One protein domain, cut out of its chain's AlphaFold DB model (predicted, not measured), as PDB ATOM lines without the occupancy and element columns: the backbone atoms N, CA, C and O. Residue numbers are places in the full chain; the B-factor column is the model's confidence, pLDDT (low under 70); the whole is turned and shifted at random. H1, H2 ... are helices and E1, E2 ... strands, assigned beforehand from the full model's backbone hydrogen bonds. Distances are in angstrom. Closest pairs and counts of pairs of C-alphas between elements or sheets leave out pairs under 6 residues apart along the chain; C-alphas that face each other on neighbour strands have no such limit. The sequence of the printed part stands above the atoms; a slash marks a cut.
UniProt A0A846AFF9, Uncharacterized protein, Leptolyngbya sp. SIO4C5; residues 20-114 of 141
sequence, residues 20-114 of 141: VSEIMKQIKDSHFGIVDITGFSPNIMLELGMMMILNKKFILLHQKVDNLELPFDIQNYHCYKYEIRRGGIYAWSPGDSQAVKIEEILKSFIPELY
ATOM      1  N   VAL A  20     197.511 125.411 102.986       84.44
ATOM      2  CA  VAL A  20     196.059 125.659 102.978       84.44
ATOM      3  C   VAL A  20     195.512 125.944 101.577       84.44
ATOM      4  O   VAL A  20     194.467 125.413 101.209       84.44
ATOM      5  N   SER A  21     196.197 126.760 100.769       85.31
ATOM      6  CA  SER A  21     195.739 127.063  99.406       85.31
ATOM      7  C   SER A  21     195.752 125.830  98.510       85.31
ATOM      8  O   SER A  21     194.836 125.652  97.711       85.31
ATOM      9  N   GLU A  22     196.743 124.956  98.677       86.31
ATOM     10  CA  GLU A  22     196.835 123.717  97.906       86.31
ATOM     11  C   GLU A  22     195.802 122.677  98.367       86.31
ATOM     12  O   GLU A  22     195.185 122.023  97.529       86.31
ATOM     13  N   ILE A  23     195.526 122.580  99.677       88.00
ATOM     14  CA  ILE A  23     194.394 121.792 100.200       88.00
ATOM     15  C   ILE A  23     193.086 122.267  99.563       88.00
ATOM     16  O   ILE A  23     192.339 121.465  99.001       88.00
ATOM     17  N   MET A  24     192.818 123.577  99.597       88.50
ATOM     18  CA  MET A  24     191.604 124.138  99.000       88.50
ATOM     19  C   MET A  24     191.515 123.849  97.502       88.50
ATOM     20  O   MET A  24     190.427 123.551  97.012       88.50
ATOM     21  N   LYS A  25     192.637 123.924  96.778       86.62
ATOM     22  CA  LYS A  25     192.697 123.574  95.357       86.62
ATOM     23  C   LYS A  25     192.324 122.106  95.141       86.62
ATOM     24  O   LYS A  25     191.395 121.832  94.391       86.62
ATOM     25  N   GLN A  26     192.948 121.174  95.862       88.06
ATOM     26  CA  GLN A  26     192.628 119.743  95.758       88.06
ATOM     27  C   GLN A  26     191.159 119.440  96.093       88.06
ATOM     28  O   GLN A  26     190.521 118.638  95.410       88.06
ATOM     29  N   ILE A  27     190.588 120.105  97.105       89.81
ATOM     30  CA  ILE A  27     189.162 119.966  97.438       89.81
ATOM     31  C   ILE A  27     188.288 120.483  96.291       89.81
ATOM     32  O   ILE A  27     187.334 119.806  95.903       89.81
ATOM     33  N   LYS A  28     188.594 121.653  95.720       86.56
ATOM     34  CA  LYS A  28     187.840 122.215  94.587       86.56
ATOM     35  C   LYS A  28     187.893 121.304  93.362       86.56
ATOM     36  O   LYS A  28     186.828 120.995  92.832       86.56
ATOM     37  N   ASP A  29     189.078 120.802  93.025       84.50
ATOM     38  CA  ASP A  29     189.336 119.944  91.860       84.50
ATOM     39  C   ASP A  29     188.748 118.526  92.012       84.50
ATOM     40  O   ASP A  29     188.559 117.806  91.031       84.50
ATOM     41  N   SER A  30     188.473 118.081  93.243       87.00
ATOM     42  CA  SER A  30     187.808 116.798  93.490       87.00
ATOM     43  C   SER A  30     186.331 116.840  93.080       87.00
ATOM     44  O   SER A  30     185.747 117.903  92.931       87.00
ATOM     45  N   HIS A  31     185.672 115.695  92.934       86.25
ATOM     46  CA  HIS A  31     184.220 115.670  92.714       86.25
ATOM     47  C   HIS A  31     183.442 115.658  94.040       86.25
ATOM     48  O   HIS A  31     182.451 116.365  94.205       86.25
ATOM     49  N   PHE A  32     183.926 114.875  95.001       91.06
ATOM     50  CA  PHE A  32     183.388 114.703  96.348       91.06
ATOM     51  C   PHE A  32     184.497 114.155  97.262       91.06
ATOM     52  O   PHE A  32     185.537 113.706  96.773       91.06
ATOM     53  N   GLY A  33     184.273 114.176  98.575       92.75
ATOM     54  CA  GLY A  33     185.195 113.634  99.576       92.75
ATOM     55  C   GLY A  33     184.832 112.237 100.077       92.75
ATOM     56  O   GLY A  33     183.662 111.897 100.213       92.75
ATOM     57  N   ILE A  34     185.841 111.447 100.435       95.00
ATOM     58  CA  ILE A  34     185.694 110.322 101.366       95.00
ATOM     59  C   ILE A  34     186.666 110.622 102.501       95.00
ATOM     60  O   ILE A  34     187.873 110.665 102.270       95.00
ATOM     61  N   VAL A  35     186.139 110.907 103.687       95.81
ATOM     62  CA  VAL A  35     186.904 111.493 104.790       95.81
ATOM     63  C   VAL A  35     186.902 110.524 105.962       95.81
ATOM     64  O   VAL A  35     185.857 110.262 106.553       95.81
ATOM     65  N   ASP A  36     188.077 109.989 106.285       95.69
ATOM     66  CA  ASP A  36     188.283 109.157 107.466       95.69
ATOM     67  C   ASP A  36     188.684 110.033 108.655       95.69
ATOM     68  O   ASP A  36     189.790 110.564 108.697       95.69
ATOM     69  N   ILE A  37     187.775 110.181 109.614       96.38
ATOM     70  CA  ILE A  37     187.949 111.028 110.801       96.38
ATOM     71  C   ILE A  37     188.454 110.254 112.026       96.38
ATOM     72  O   ILE A  37     188.436 110.783 113.136       96.38
ATOM     73  N   THR A  38     188.903 109.008 111.851       95.69
ATOM     74  CA  THR A  38     189.454 108.188 112.941       95.69
ATOM     75  C   THR A  38     190.581 108.920 113.676       95.69
ATOM     76  O   THR A  38     191.494 109.472 113.059       95.69
ATOM     77  N   GLY A  39     190.504 108.957 115.008       95.00
ATOM     78  CA  GLY A  39     191.448 109.660 115.878       95.00
ATOM     79  C   GLY A  39     191.370 111.192 115.848       95.00
ATOM     80  O   GLY A  39     192.171 111.835 116.520       95.00
ATOM     81  N   PHE A  40     190.449 111.787 115.079       92.81
ATOM     82  CA  PHE A  40     190.229 113.239 114.976       92.81
ATOM     83  C   PHE A  40     191.495 114.057 114.701       92.81
ATOM     84  O   PHE A  40     191.754 115.079 115.342       92.81
ATOM     85  N   SER A  41     192.289 113.624 113.719       93.62
ATOM     86  CA  SER A  41     193.453 114.388 113.260       93.62
ATOM     87  C   SER A  41     193.065 115.847 112.962       93.62
ATOM     88  O   SER A  41     192.200 116.071 112.111       93.62
ATOM     89  N   PRO A  42     193.711 116.854 113.586       90.88
ATOM     90  CA  PRO A  42     193.369 118.263 113.377       90.88
ATOM     91  C   PRO A  42     193.429 118.698 111.910       90.88
ATOM     92  O   PRO A  42     192.621 119.514 111.473       90.88
ATOM     93  N   ASN A  43     194.346 118.117 111.131       90.12
ATOM     94  CA  ASN A  43     194.462 118.397 109.700       90.12
ATOM     95  C   ASN A  43     193.241 117.882 108.927       90.12
ATOM     96  O   ASN A  43     192.703 118.594 108.088       90.12
ATOM     97  N   ILE A  44     192.762 116.681 109.260       92.62
ATOM     98  CA  ILE A  44     191.567 116.103 108.630       92.62
ATOM     99  C   ILE A  44     190.321 116.896 109.037       92.62
ATOM    100  O   ILE A  44     189.463 117.169 108.203       92.62
ATOM    101  N   MET A  45     190.230 117.322 110.300       94.38
ATOM    102  CA  MET A  45     189.121 118.159 110.770       94.38
ATOM    103  C   MET A  45     189.094 119.523 110.066       94.38
ATOM    104  O   MET A  45     188.021 120.013 109.714       94.38
ATOM    105  N   LEU A  46     190.265 120.112 109.798       91.94
ATOM    106  CA  LEU A  46     190.391 121.330 108.996       91.94
ATOM    107  C   LEU A  46     189.910 121.108 107.550       91.94
ATOM    108  O   LEU A  46     189.127 121.909 107.038       91.94
ATOM    109  N   GLU A  47     190.341 120.022 106.903       93.50
ATOM    110  CA  GLU A  47     189.917 119.645 105.545       93.50
ATOM    111  C   GLU A  47     188.403 119.407 105.459       93.50
ATOM    112  O   GLU A  47     187.747 119.908 104.542       93.50
ATOM    113  N   LEU A  48     187.829 118.707 106.444       95.44
ATOM    114  CA  LEU A  48     186.389 118.488 106.561       95.44
ATOM    115  C   LEU A  48     185.635 119.817 106.690       95.44
ATOM    116  O   LEU A  48     184.674 120.052 105.957       95.44
ATOM    117  N   GLY A  49     186.108 120.721 107.552       94.62
ATOM    118  CA  GLY A  49     185.544 122.064 107.683       94.62
ATOM    119  C   GLY A  49     185.580 122.851 106.366       94.62
ATOM    120  O   GLY A  49     184.589 123.474 105.984       94.62
ATOM    121  N   MET A  50     186.683 122.772 105.614       93.38
ATOM    122  CA  MET A  50     186.785 123.393 104.286       93.38
ATOM    123  C   MET A  50     185.796 122.786 103.286       93.38
ATOM    124  O   MET A  50     185.161 123.527 102.535       93.38
ATOM    125  N   MET A  51     185.625 121.460 103.283       93.88
ATOM    126  CA  MET A  51     184.621 120.793 102.449       93.88
ATOM    127  C   MET A  51     183.201 121.259 102.779       93.88
ATOM    128  O   MET A  51     182.433 121.537 101.856       93.88
ATOM    129  N   MET A  52     182.869 121.399 104.066       93.69
ATOM    130  CA  MET A  52     181.565 121.893 104.522       93.69
ATOM    131  C   MET A  52     181.299 123.319 104.025       93.69
ATOM    132  O   MET A  52     180.241 123.578 103.455       93.69
ATOM    133  N   ILE A  53     182.267 124.230 104.174       92.94
ATOM    134  CA  ILE A  53     182.136 125.632 103.734       92.94
ATOM    135  C   ILE A  53     182.008 125.734 102.210       92.94
ATOM    136  O   ILE A  53     181.236 126.544 101.704       92.94
ATOM    137  N   LEU A  54     182.736 124.897 101.464       90.06
ATOM    138  CA  LEU A  54     182.648 124.829 100.002       90.06
ATOM    139  C   LEU A  54     181.412 124.060  99.505       90.06
ATOM    140  O   LEU A  54     181.265 123.869  98.298       90.06
ATOM    141  N   ASN A  55     180.548 123.601 100.416       90.38
ATOM    142  CA  ASN A  55     179.373 122.782 100.129       90.38
ATOM    143  C   ASN A  55     179.707 121.544  99.269       90.38
ATOM    144  O   ASN A  55     178.927 121.104  98.424       90.38
ATOM    145  N   LYS A  56     180.906 120.984  99.475       90.75
ATOM    146  CA  LYS A  56     181.369 119.772  98.804       90.75
ATOM    147  C   LYS A  56     180.682 118.573  99.439       90.75
ATOM    148  O   LYS A  56     180.713 118.416 100.655       90.75
ATOM    149  N   LYS A  57     180.091 117.695  98.631       93.12
ATOM    150  CA  LYS A  57     179.556 116.429  99.143       93.12
ATOM    151  C   LYS A  57     180.689 115.525  99.611       93.12
ATOM    152  O   LYS A  57     181.752 115.489  98.991       93.12
ATOM    153  N   PHE A  58     180.454 114.784 100.686       94.50
ATOM    154  CA  PHE A  58     181.421 113.837 101.221       94.50
ATOM    155  C   PHE A  58     180.747 112.647 101.909       94.50
ATOM    156  O   PHE A  58     179.607 112.739 102.359       94.50
ATOM    157  N   ILE A  59     181.488 111.546 102.006       95.56
ATOM    158  CA  ILE A  59     181.189 110.380 102.840       95.56
ATOM    159  C   ILE A  59     182.108 110.450 104.059       95.56
ATOM    160  O   ILE A  59     183.328 110.499 103.897       95.56
ATOM    161  N   LEU A  60     181.541 110.438 105.266       96.44
ATOM    162  CA  LEU A  60     182.315 110.365 106.506       96.44
ATOM    163  C   LEU A  60     182.492 108.919 106.949       96.44
ATOM    164  O   LEU A  60     181.519 108.172 107.032       96.44
ATOM    165  N   LEU A  61     183.726 108.557 107.282       96.62
ATOM    166  CA  LEU A  61     184.104 107.250 107.794       96.62
ATOM    167  C   LEU A  61     184.745 107.401 109.173       96.62
ATOM    168  O   LEU A  61     185.576 108.280 109.381       96.62
ATOM    169  N   HIS A  62     184.404 106.514 110.100       96.44
ATOM    170  CA  HIS A  62     185.057 106.431 111.405       96.44
ATOM    171  C   HIS A  62     185.272 104.972 111.789       96.44
ATOM    172  O   HIS A  62     184.334 104.172 111.778       96.44
ATOM    173  N   GLN A  63     186.510 104.582 112.080       96.31
ATOM    174  CA  GLN A  63     186.821 103.183 112.323       96.31
ATOM    175  C   GLN A  63     186.107 102.685 113.580       96.31
ATOM    176  O   GLN A  63     186.130 103.316 114.629       96.31
ATOM    177  N   LYS A  64     185.478 101.516 113.490       93.12
ATOM    178  CA  LYS A  64     184.664 100.958 114.572       93.12
ATOM    179  C   LYS A  64     185.465 100.648 115.839       93.12
ATOM    180  O   LYS A  64     184.901 100.674 116.924       93.12
ATOM    181  N   VAL A  65     186.754 100.332 115.698       93.06
ATOM    182  CA  VAL A  65     187.652 100.076 116.840       93.06
ATOM    183  C   VAL A  65     188.038 101.356 117.582       93.06
ATOM    184  O   VAL A  65     188.515 101.281 118.712       93.06
ATOM    185  N   ASP A  66     187.841 102.514 116.953       91.69
ATOM    186  CA  ASP A  66     188.030 103.805 117.585       91.69
ATOM    187  C   ASP A  66     186.759 104.183 118.356       91.69
ATOM    188  O   ASP A  66     185.721 104.543 117.793       91.69
ATOM    189  N   ASN A  67     186.856 104.045 119.678       86.25
ATOM    190  CA  ASN A  67     185.760 104.267 120.617       86.25
ATOM    191  C   ASN A  67     185.591 105.742 121.002       86.25
ATOM    192  O   ASN A  67     184.812 106.042 121.908       86.25
ATOM    193  N   LEU A  68     186.326 106.658 120.366       90.25
ATOM    194  CA  LEU A  68     186.140 108.081 120.600       90.25
ATOM    195  C   LEU A  68     184.730 108.517 120.170       90.25
ATOM    196  O   LEU A  68     184.208 108.112 119.129       90.25
ATOM    197  N   GLU A  69     184.098 109.352 120.986       89.06
ATOM    198  CA  GLU A  69     182.815 109.955 120.642       89.06
ATOM    199  C   GLU A  69     183.013 111.032 119.571       89.06
ATOM    200  O   GLU A  69     183.981 111.792 119.619       89.06
ATOM    201  N   LEU A  70     182.103 111.105 118.595       91.69
ATOM    202  CA  LEU A  70     182.162 112.139 117.564       91.69
ATOM    203  C   LEU A  70     182.025 113.537 118.200       91.69
ATOM    204  O   LEU A  70     181.110 113.735 119.004       91.69
ATOM    205  N   PRO A  71     182.864 114.521 117.819       90.25
ATOM    206  CA  PRO A  71     182.699 115.913 118.221       90.25
ATOM    207  C   PRO A  71     181.307 116.439 117.876       90.25
ATOM    208  O   PRO A  71     180.785 116.139 116.799       90.25
ATOM    209  N   PHE A  72     180.728 117.254 118.761       90.31
ATOM    210  CA  PHE A  72     179.351 117.747 118.628       90.31
ATOM    211  C   PHE A  72     179.082 118.422 117.269       90.31
ATOM    212  O   PHE A  72     178.007 118.235 116.700       90.31
ATOM    213  N   ASP A  73     180.073 119.128 116.710       88.00
ATOM    214  CA  ASP A  73     179.986 119.803 115.408       88.00
ATOM    215  C   ASP A  73     179.683 118.847 114.242       88.00
ATOM    216  O   ASP A  73     179.109 119.257 113.232       88.00
ATOM    217  N   ILE A  74     180.056 117.567 114.371       89.81
ATOM    218  CA  ILE A  74     179.909 116.559 113.314       89.81
ATOM    219  C   ILE A  74     178.942 115.421 113.667       89.81
ATOM    220  O   ILE A  74     178.693 114.558 112.826       89.81
ATOM    221  N   GLN A  75     178.347 115.421 114.865       88.12
ATOM    222  CA  GLN A  75     177.406 114.377 115.307       88.12
ATOM    223  C   GLN A  75     176.152 114.277 114.427       88.12
ATOM    224  O   GLN A  75     175.612 113.189 114.246       88.12
ATOM    225  N   ASN A  76     175.706 115.399 113.854       89.00
ATOM    226  CA  ASN A  76     174.536 115.438 112.972       89.00
ATOM    227  C   ASN A  76     174.835 114.972 111.539       89.00
ATOM    228  O   ASN A  76     173.915 114.854 110.728       89.00
ATOM    229  N   TYR A  77     176.104 114.730 111.202       91.31
ATOM    230  CA  TYR A  77     176.458 114.203 109.894       91.31
ATOM    231  C   TYR A  77     176.351 112.685 109.875       91.31
ATOM    232  O   TYR A  77     176.657 111.987 110.841       91.31
ATOM    233  N   HIS A  78     175.955 112.164 108.718       91.88
ATOM    234  CA  HIS A  78     175.891 110.734 108.496       91.88
ATOM    235  C   HIS A  78     177.309 110.146 108.442       91.88
ATOM    236  O   HIS A  78     177.998 110.228 107.423       91.88
ATOM    237  N   CYS A  79     177.754 109.590 109.567       94.94
ATOM    238  CA  CYS A  79     179.069 108.983 109.719       94.94
ATOM    239  C   CYS A  79     178.957 107.461 109.661       94.94
ATOM    240  O   CYS A  79     178.330 106.840 110.521       94.94
ATOM    241  N   TYR A  80     179.595 106.854 108.665       96.12
ATOM    242  CA  TYR A  80     179.655 105.409 108.563       96.12
ATOM    243  C   TYR A  80     180.735 104.864 109.492       96.12
ATOM    244  O   TYR A  80     181.924 105.168 109.342       96.12
ATOM    245  N   LYS A  81     180.344 103.989 110.416       95.94
ATOM    246  CA  LYS A  81     181.328 103.192 111.151       95.94
ATOM    247  C   LYS A  81     181.912 102.165 110.196       95.94
ATOM    248  O   LYS A  81     181.143 101.558 109.462       95.94
ATOM    249  N   TYR A  82     183.225 101.948 110.181       97.12
ATOM    250  CA  TYR A  82     183.830 100.986 109.252       97.12
ATOM    251  C   TYR A  82     184.821 100.028 109.910       97.12
ATOM    252  O   TYR A  82     185.414 100.317 110.948       97.12
ATOM    253  N   GLU A  83     185.035  98.883 109.267       96.88
ATOM    254  CA  GLU A  83     186.146  97.986 109.562       96.88
ATOM    255  C   GLU A  83     186.707  97.357 108.283       96.88
ATOM    256  O   GLU A  83     186.018  97.200 107.270       96.88
ATOM    257  N   ILE A  84     187.985  96.990 108.331       96.12
ATOM    258  CA  ILE A  84     188.666  96.330 107.220       96.12
ATOM    259  C   ILE A  84     188.560  94.823 107.438       96.12
ATOM    260  O   ILE A  84     188.986  94.304 108.469       96.12
ATOM    261  N   ARG A  85     188.005  94.111 106.455       94.44
ATOM    262  CA  ARG A  85     187.902  92.647 106.457       94.44
ATOM    263  C   ARG A  85     188.648  92.066 105.265       94.44
ATOM    264  O   ARG A  85     189.011  92.765 104.317       94.44
ATOM    265  N   ARG A  86     188.810  90.742 105.258       93.19
ATOM    266  CA  ARG A  86     189.263  90.032 104.059       93.19
ATOM    267  C   ARG A  86     188.274  90.305 102.915       93.19
ATOM    268  O   ARG A  86     187.114  89.919 103.000       93.19
ATOM    269  N   GLY A  87     188.745  90.960 101.854       90.12
ATOM    270  CA  GLY A  87     187.944  91.252 100.658       90.12
ATOM    271  C   GLY A  87     187.278  92.633 100.603       90.12
ATOM    272  O   GLY A  87     186.449  92.836  99.710       90.12
ATOM    273  N   GLY A  88     187.616  93.561 101.510       93.69
ATOM    274  CA  GLY A  88     187.270  94.980 101.359       93.69
ATOM    275  C   GLY A  88     187.022  95.737 102.665       93.69
ATOM    276  O   GLY A  88     187.241  95.226 103.767       93.69
ATOM    277  N   ILE A  89     186.539  96.968 102.510       95.69
ATOM    278  CA  ILE A  89     186.080  97.827 103.604       95.69
ATOM    279  C   ILE A  89     184.575  97.623 103.764       95.69
ATOM    280  O   ILE A  89     183.821  97.735 102.796       95.69
ATOM    281  N   TYR A  90     184.154  97.325 104.990       97.19
ATOM    282  CA  TYR A  90     182.752  97.164 105.352       97.19
ATOM    283  C   TYR A  90     182.340  98.292 106.282       97.19
ATOM    284  O   TYR A  90     183.091  98.648 107.188       97.19
ATOM    285  N   ALA A  91     181.155  98.841 106.053       96.94
ATOM    286  CA  ALA A  91     180.671 100.026 106.726       96.94
ATOM    287  C   ALA A  91     179.199  99.886 107.139       96.94
ATOM    288  O   ALA A  91     178.410  99.226 106.459       96.94
ATOM    289  N   TRP A  92     178.852 100.511 108.259       95.56
ATOM    290  CA  TRP A  92     177.509 100.600 108.823       95.56
ATOM    291  C   TRP A  92     177.067 102.050 108.813       95.56
ATOM    292  O   TRP A  92     177.784 102.913 109.325       95.56
ATOM    293  N   SER A  93     175.881 102.307 108.276       89.50
ATOM    294  CA  SER A  93     175.188 103.566 108.523       89.50
ATOM    295  C   SER A  93     174.714 103.616 109.987       89.50
ATOM    296  O   SER A  93     174.454 102.562 110.585       89.50
ATOM    297  N   PRO A  94     174.605 104.807 110.603       81.94
ATOM    298  CA  PRO A  94     173.975 104.957 111.908       81.94
ATOM    299  C   PRO A  94     172.571 104.336 111.922       81.94
ATOM    300  O   PRO A  94     171.688 104.752 111.177       81.94
ATOM    301  N   GLY A  95     172.364 103.343 112.789       82.12
ATOM    302  CA  GLY A  95     171.088 102.630 112.923       82.12
ATOM    303  C   GLY A  95     170.981 101.331 112.120       82.12
ATOM    304  O   GLY A  95     170.059 100.555 112.365       82.12
ATOM    305  N   ASP A  96     171.941 101.035 111.240       88.56
ATOM    306  CA  ASP A  96     171.942  99.788 110.479       88.56
ATOM    307  C   ASP A  96     172.603  98.653 111.266       88.56
ATOM    308  O   ASP A  96     173.734  98.756 111.748       88.56
ATOM    309  N   SER A  97     171.928  97.506 111.327       86.38
ATOM    310  CA  SER A  97     172.470  96.294 111.956       86.38
ATOM    311  C   SER A  97     173.463  95.546 111.057       86.38
ATOM    312  O   SER A  97     174.277  94.756 111.543       86.38
ATOM    313  N   GLN A  98     173.408  95.767 109.739       92.38
ATOM    314  CA  GLN A  98     174.192  95.024 108.756       92.38
ATOM    315  C   GLN A  98     175.228  95.914 108.072       92.38
ATOM    316  O   GLN A  98     174.919  96.995 107.587       92.38
ATOM    317  N   ALA A  99     176.461  95.413 107.998       95.00
ATOM    318  CA  ALA A  99     177.526  96.074 107.261       95.00
ATOM    319  C   ALA A  99     177.346  95.834 105.762       95.00
ATOM    320  O   ALA A  99     177.146  94.690 105.336       95.00
ATOM    321  N   VAL A 100     177.543  96.876 104.968       95.75
ATOM    322  CA  VAL A 100     177.667  96.780 103.514       95.75
ATOM    323  C   VAL A 100     179.098  97.079 103.094       95.75
ATOM    324  O   VAL A 100     179.872  97.688 103.830       95.75
ATOM    325  N   LYS A 101     179.477  96.626 101.903       95.56
ATOM    326  CA  LYS A 101     180.752  97.007 101.300       95.56
ATOM    327  C   LYS A 101     180.739  98.493 100.927       95.56
ATOM    328  O   LYS A 101     179.703  98.998 100.494       95.56
ATOM    329  N   ILE A 102     181.879  99.179 101.042       93.81
ATOM    330  CA  ILE A 102     181.981 100.607 100.683       93.81
ATOM    331  C   ILE A 102     181.582 100.866  99.223       93.81
ATOM    332  O   ILE A 102     181.010 101.904  98.906       93.81
ATOM    333  N   GLU A 103     181.801  99.896  98.337       92.25
ATOM    334  CA  GLU A 103     181.389  99.954  96.939       92.25
ATOM    335  C   GLU A 103     179.865 100.052  96.775       92.25
ATOM    336  O   GLU A 103     179.399 100.718  95.856       92.25
ATOM    337  N   GLU A 104     179.079  99.439  97.667       93.12
ATOM    338  CA  GLU A 104     177.615  99.556  97.643       93.12
ATOM    339  C   GLU A 104     177.153 100.941  98.111       93.12
ATOM    340  O   GLU A 104     176.241 101.510  97.517       93.12
ATOM    341  N   ILE A 105     177.843 101.528  99.096       93.25
ATOM    342  CA  ILE A 105     177.611 102.921  99.517       93.25
ATOM    343  C   ILE A 105     177.933 103.879  98.366       93.25
ATOM    344  O   ILE A 105     177.177 104.802  98.081       93.25
ATOM    345  N   LEU A 106     179.033 103.653  97.646       91.44
ATOM    346  CA  LEU A 106     179.392 104.482  96.494       91.44
ATOM    347  C   LEU A 106     178.372 104.360  95.355       91.44
ATOM    348  O   LEU A 106     178.064 105.360  94.707       91.44
ATOM    349  N   LYS A 107     177.819 103.163  95.119       90.88
ATOM    350  CA  LYS A 107     176.776 102.946  94.105       90.88
ATOM    351  C   LYS A 107     175.487 103.708  94.400       90.88
ATOM    352  O   LYS A 107     174.836 104.111  93.440       90.88
ATOM    353  N   SER A 108     175.118 103.908  95.667       90.44
ATOM    354  CA  SER A 108     173.964 104.742  96.029       90.44
ATOM    355  C   SER A 108     174.311 106.232  96.043       90.44
ATOM    356  O   SER A 108     173.551 107.039  95.518       90.44
ATOM    357  N   PHE A 109     175.489 106.591  96.554       91.25
ATOM    358  CA  PHE A 109     175.927 107.978  96.706       91.25
ATOM    359  C   PHE A 109     176.205 108.685  95.370       91.25
ATOM    360  O   PHE A 109     175.765 109.811  95.150       91.25
ATOM    361  N   ILE A 110     176.924 108.039  94.444       89.56
ATOM    362  CA  ILE A 110     177.352 108.666  93.181       89.56
ATOM    363  C   ILE A 110     176.162 109.159  92.333       89.56
ATOM    364  O   ILE A 110     176.222 110.290  91.848       89.56
ATOM    365  N   PRO A 111     175.077 108.384  92.130       89.06
ATOM    366  CA  PRO A 111     173.890 108.867  91.426       89.06
ATOM    367  C   PRO A 111     173.260 110.126  92.035       89.06
ATOM    368  O   PRO A 111     172.748 110.969  91.295       89.06
ATOM    369  N   GLU A 112     173.303 110.279  93.360       88.06
ATOM    370  CA  GLU A 112     172.753 111.449  94.050       88.06
ATOM    371  C   GLU A 112     173.559 112.719  93.754       88.06
ATOM    372  O   GLU A 112     172.974 113.794  93.612       88.06
ATOM    373  N   LEU A 113     174.876 112.593  93.553       86.69
ATOM    374  CA  LEU A 113     175.748 113.718  93.202       86.69
ATOM    375  C   LEU A 113     175.341 114.408  91.898       86.69
ATOM    376  O   LEU A 113     175.471 115.620  91.781       86.69
ATOM    377  N   TYR A 114     174.789 113.680  90.925       83.06
ATOM    378  CA  TYR A 114     174.347 114.284  89.660       83.06
ATOM    379  C   TYR A 114     173.187 115.272  89.824       83.06
ATOM    380  O   TYR A 114     172.936 116.082  88.931       83.06
TER     381      TYR A 114
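What this domain is: This is residues 20 to 114 of the 141 residues of an uncharacterized protein of Leptolyngbya sp. SIO4C5 (UniProt A0A846AFF9). A strongly twisted sheet of four strands stands between two helices, with H2 packed on one face towards the E1 edge and H3 on the other face. H1 sits off the sheet, beyond H2 at one end, and a long loop, residues 64 to 78, joins E2 to E3. The printed part has 95 residues, with three named helices and four named strands in the order H1 E1 H2 E2 E3 E4 H3. The sheet is mixed, in the order E1 E2 E3 E4, and the class is mixed, helices and strands. The whole is compact, with a radius of gyration of the C-alphas of 13.6 A and spans of 39 by 32 by 25 A.

Where its parts are: Find C-alpha 20 at (196.059, 125.659, 102.978); from there H1 runs through residues 20 to 29, 14.2 A long. E1 follows as residues 33 to 36, 9.6 A, then H2 as residues 42 to 53, 16.5 A. Look for E2 at residues 58 to 63, 16.3 A, beginning at C-alpha 58 at (181.421, 113.837, 101.221). E3 is residues 79 to 85, 18.9 A, and E4 is residues 88 to 92, 13.5 A. H3, residues 102 to 113, 16.3 A, ends at C-alpha 113 at (175.748, 113.718, 93.202).

How they stand to each other: Begin with the sheet: E1 and E2 are parallel at 14 degrees, with N 35 and O 59 at 2.8 A. E2 and E3 are parallel at 56 degrees, with N 80 and O 60 at 2.8 A. E3 and E4 form a hairpin, antiparallel at 146 degrees, with N 83 and O 90 at 2.9 A. These pairs are within hydrogen-bond range. E1, H2 and E2 make a strand-helix-strand unit, two parallel neighbour strands with a helix between, and its crossover is right-handed. H2 and H3 lie on opposite faces, giving three layers, helices on both faces of a sheet. H2 has a height over the sheet of 10.0 A; its closest C-alpha pair with E1 is Val 35 and Leu 48, 7.2 A. H3, at a height of 9.9 A, lies over E2 and runs along the strands, at 21 degrees to E2 on the local plane; its closest C-alpha pair with E4 is Ile 89 and Ile 102, 5.7 A. H1 is not on the sheet; it only just touches H2, with 3 pairs of C-alphas within 8 A, the closest being Ile 27 and Met 51, 6.8 A. Every O i to N i+4 pair is within hydrogen-bond range in H1 and H2, and 6 of 8 in H3.

The domain as a whole: The two C-alphas farthest apart are those of Ser 21 and Ser 97, 40.6 A. The printed part has no cut, and its one long link is E2 to E3. Mean pLDDT of the printed part is 91.7, and no printed residue is under 70.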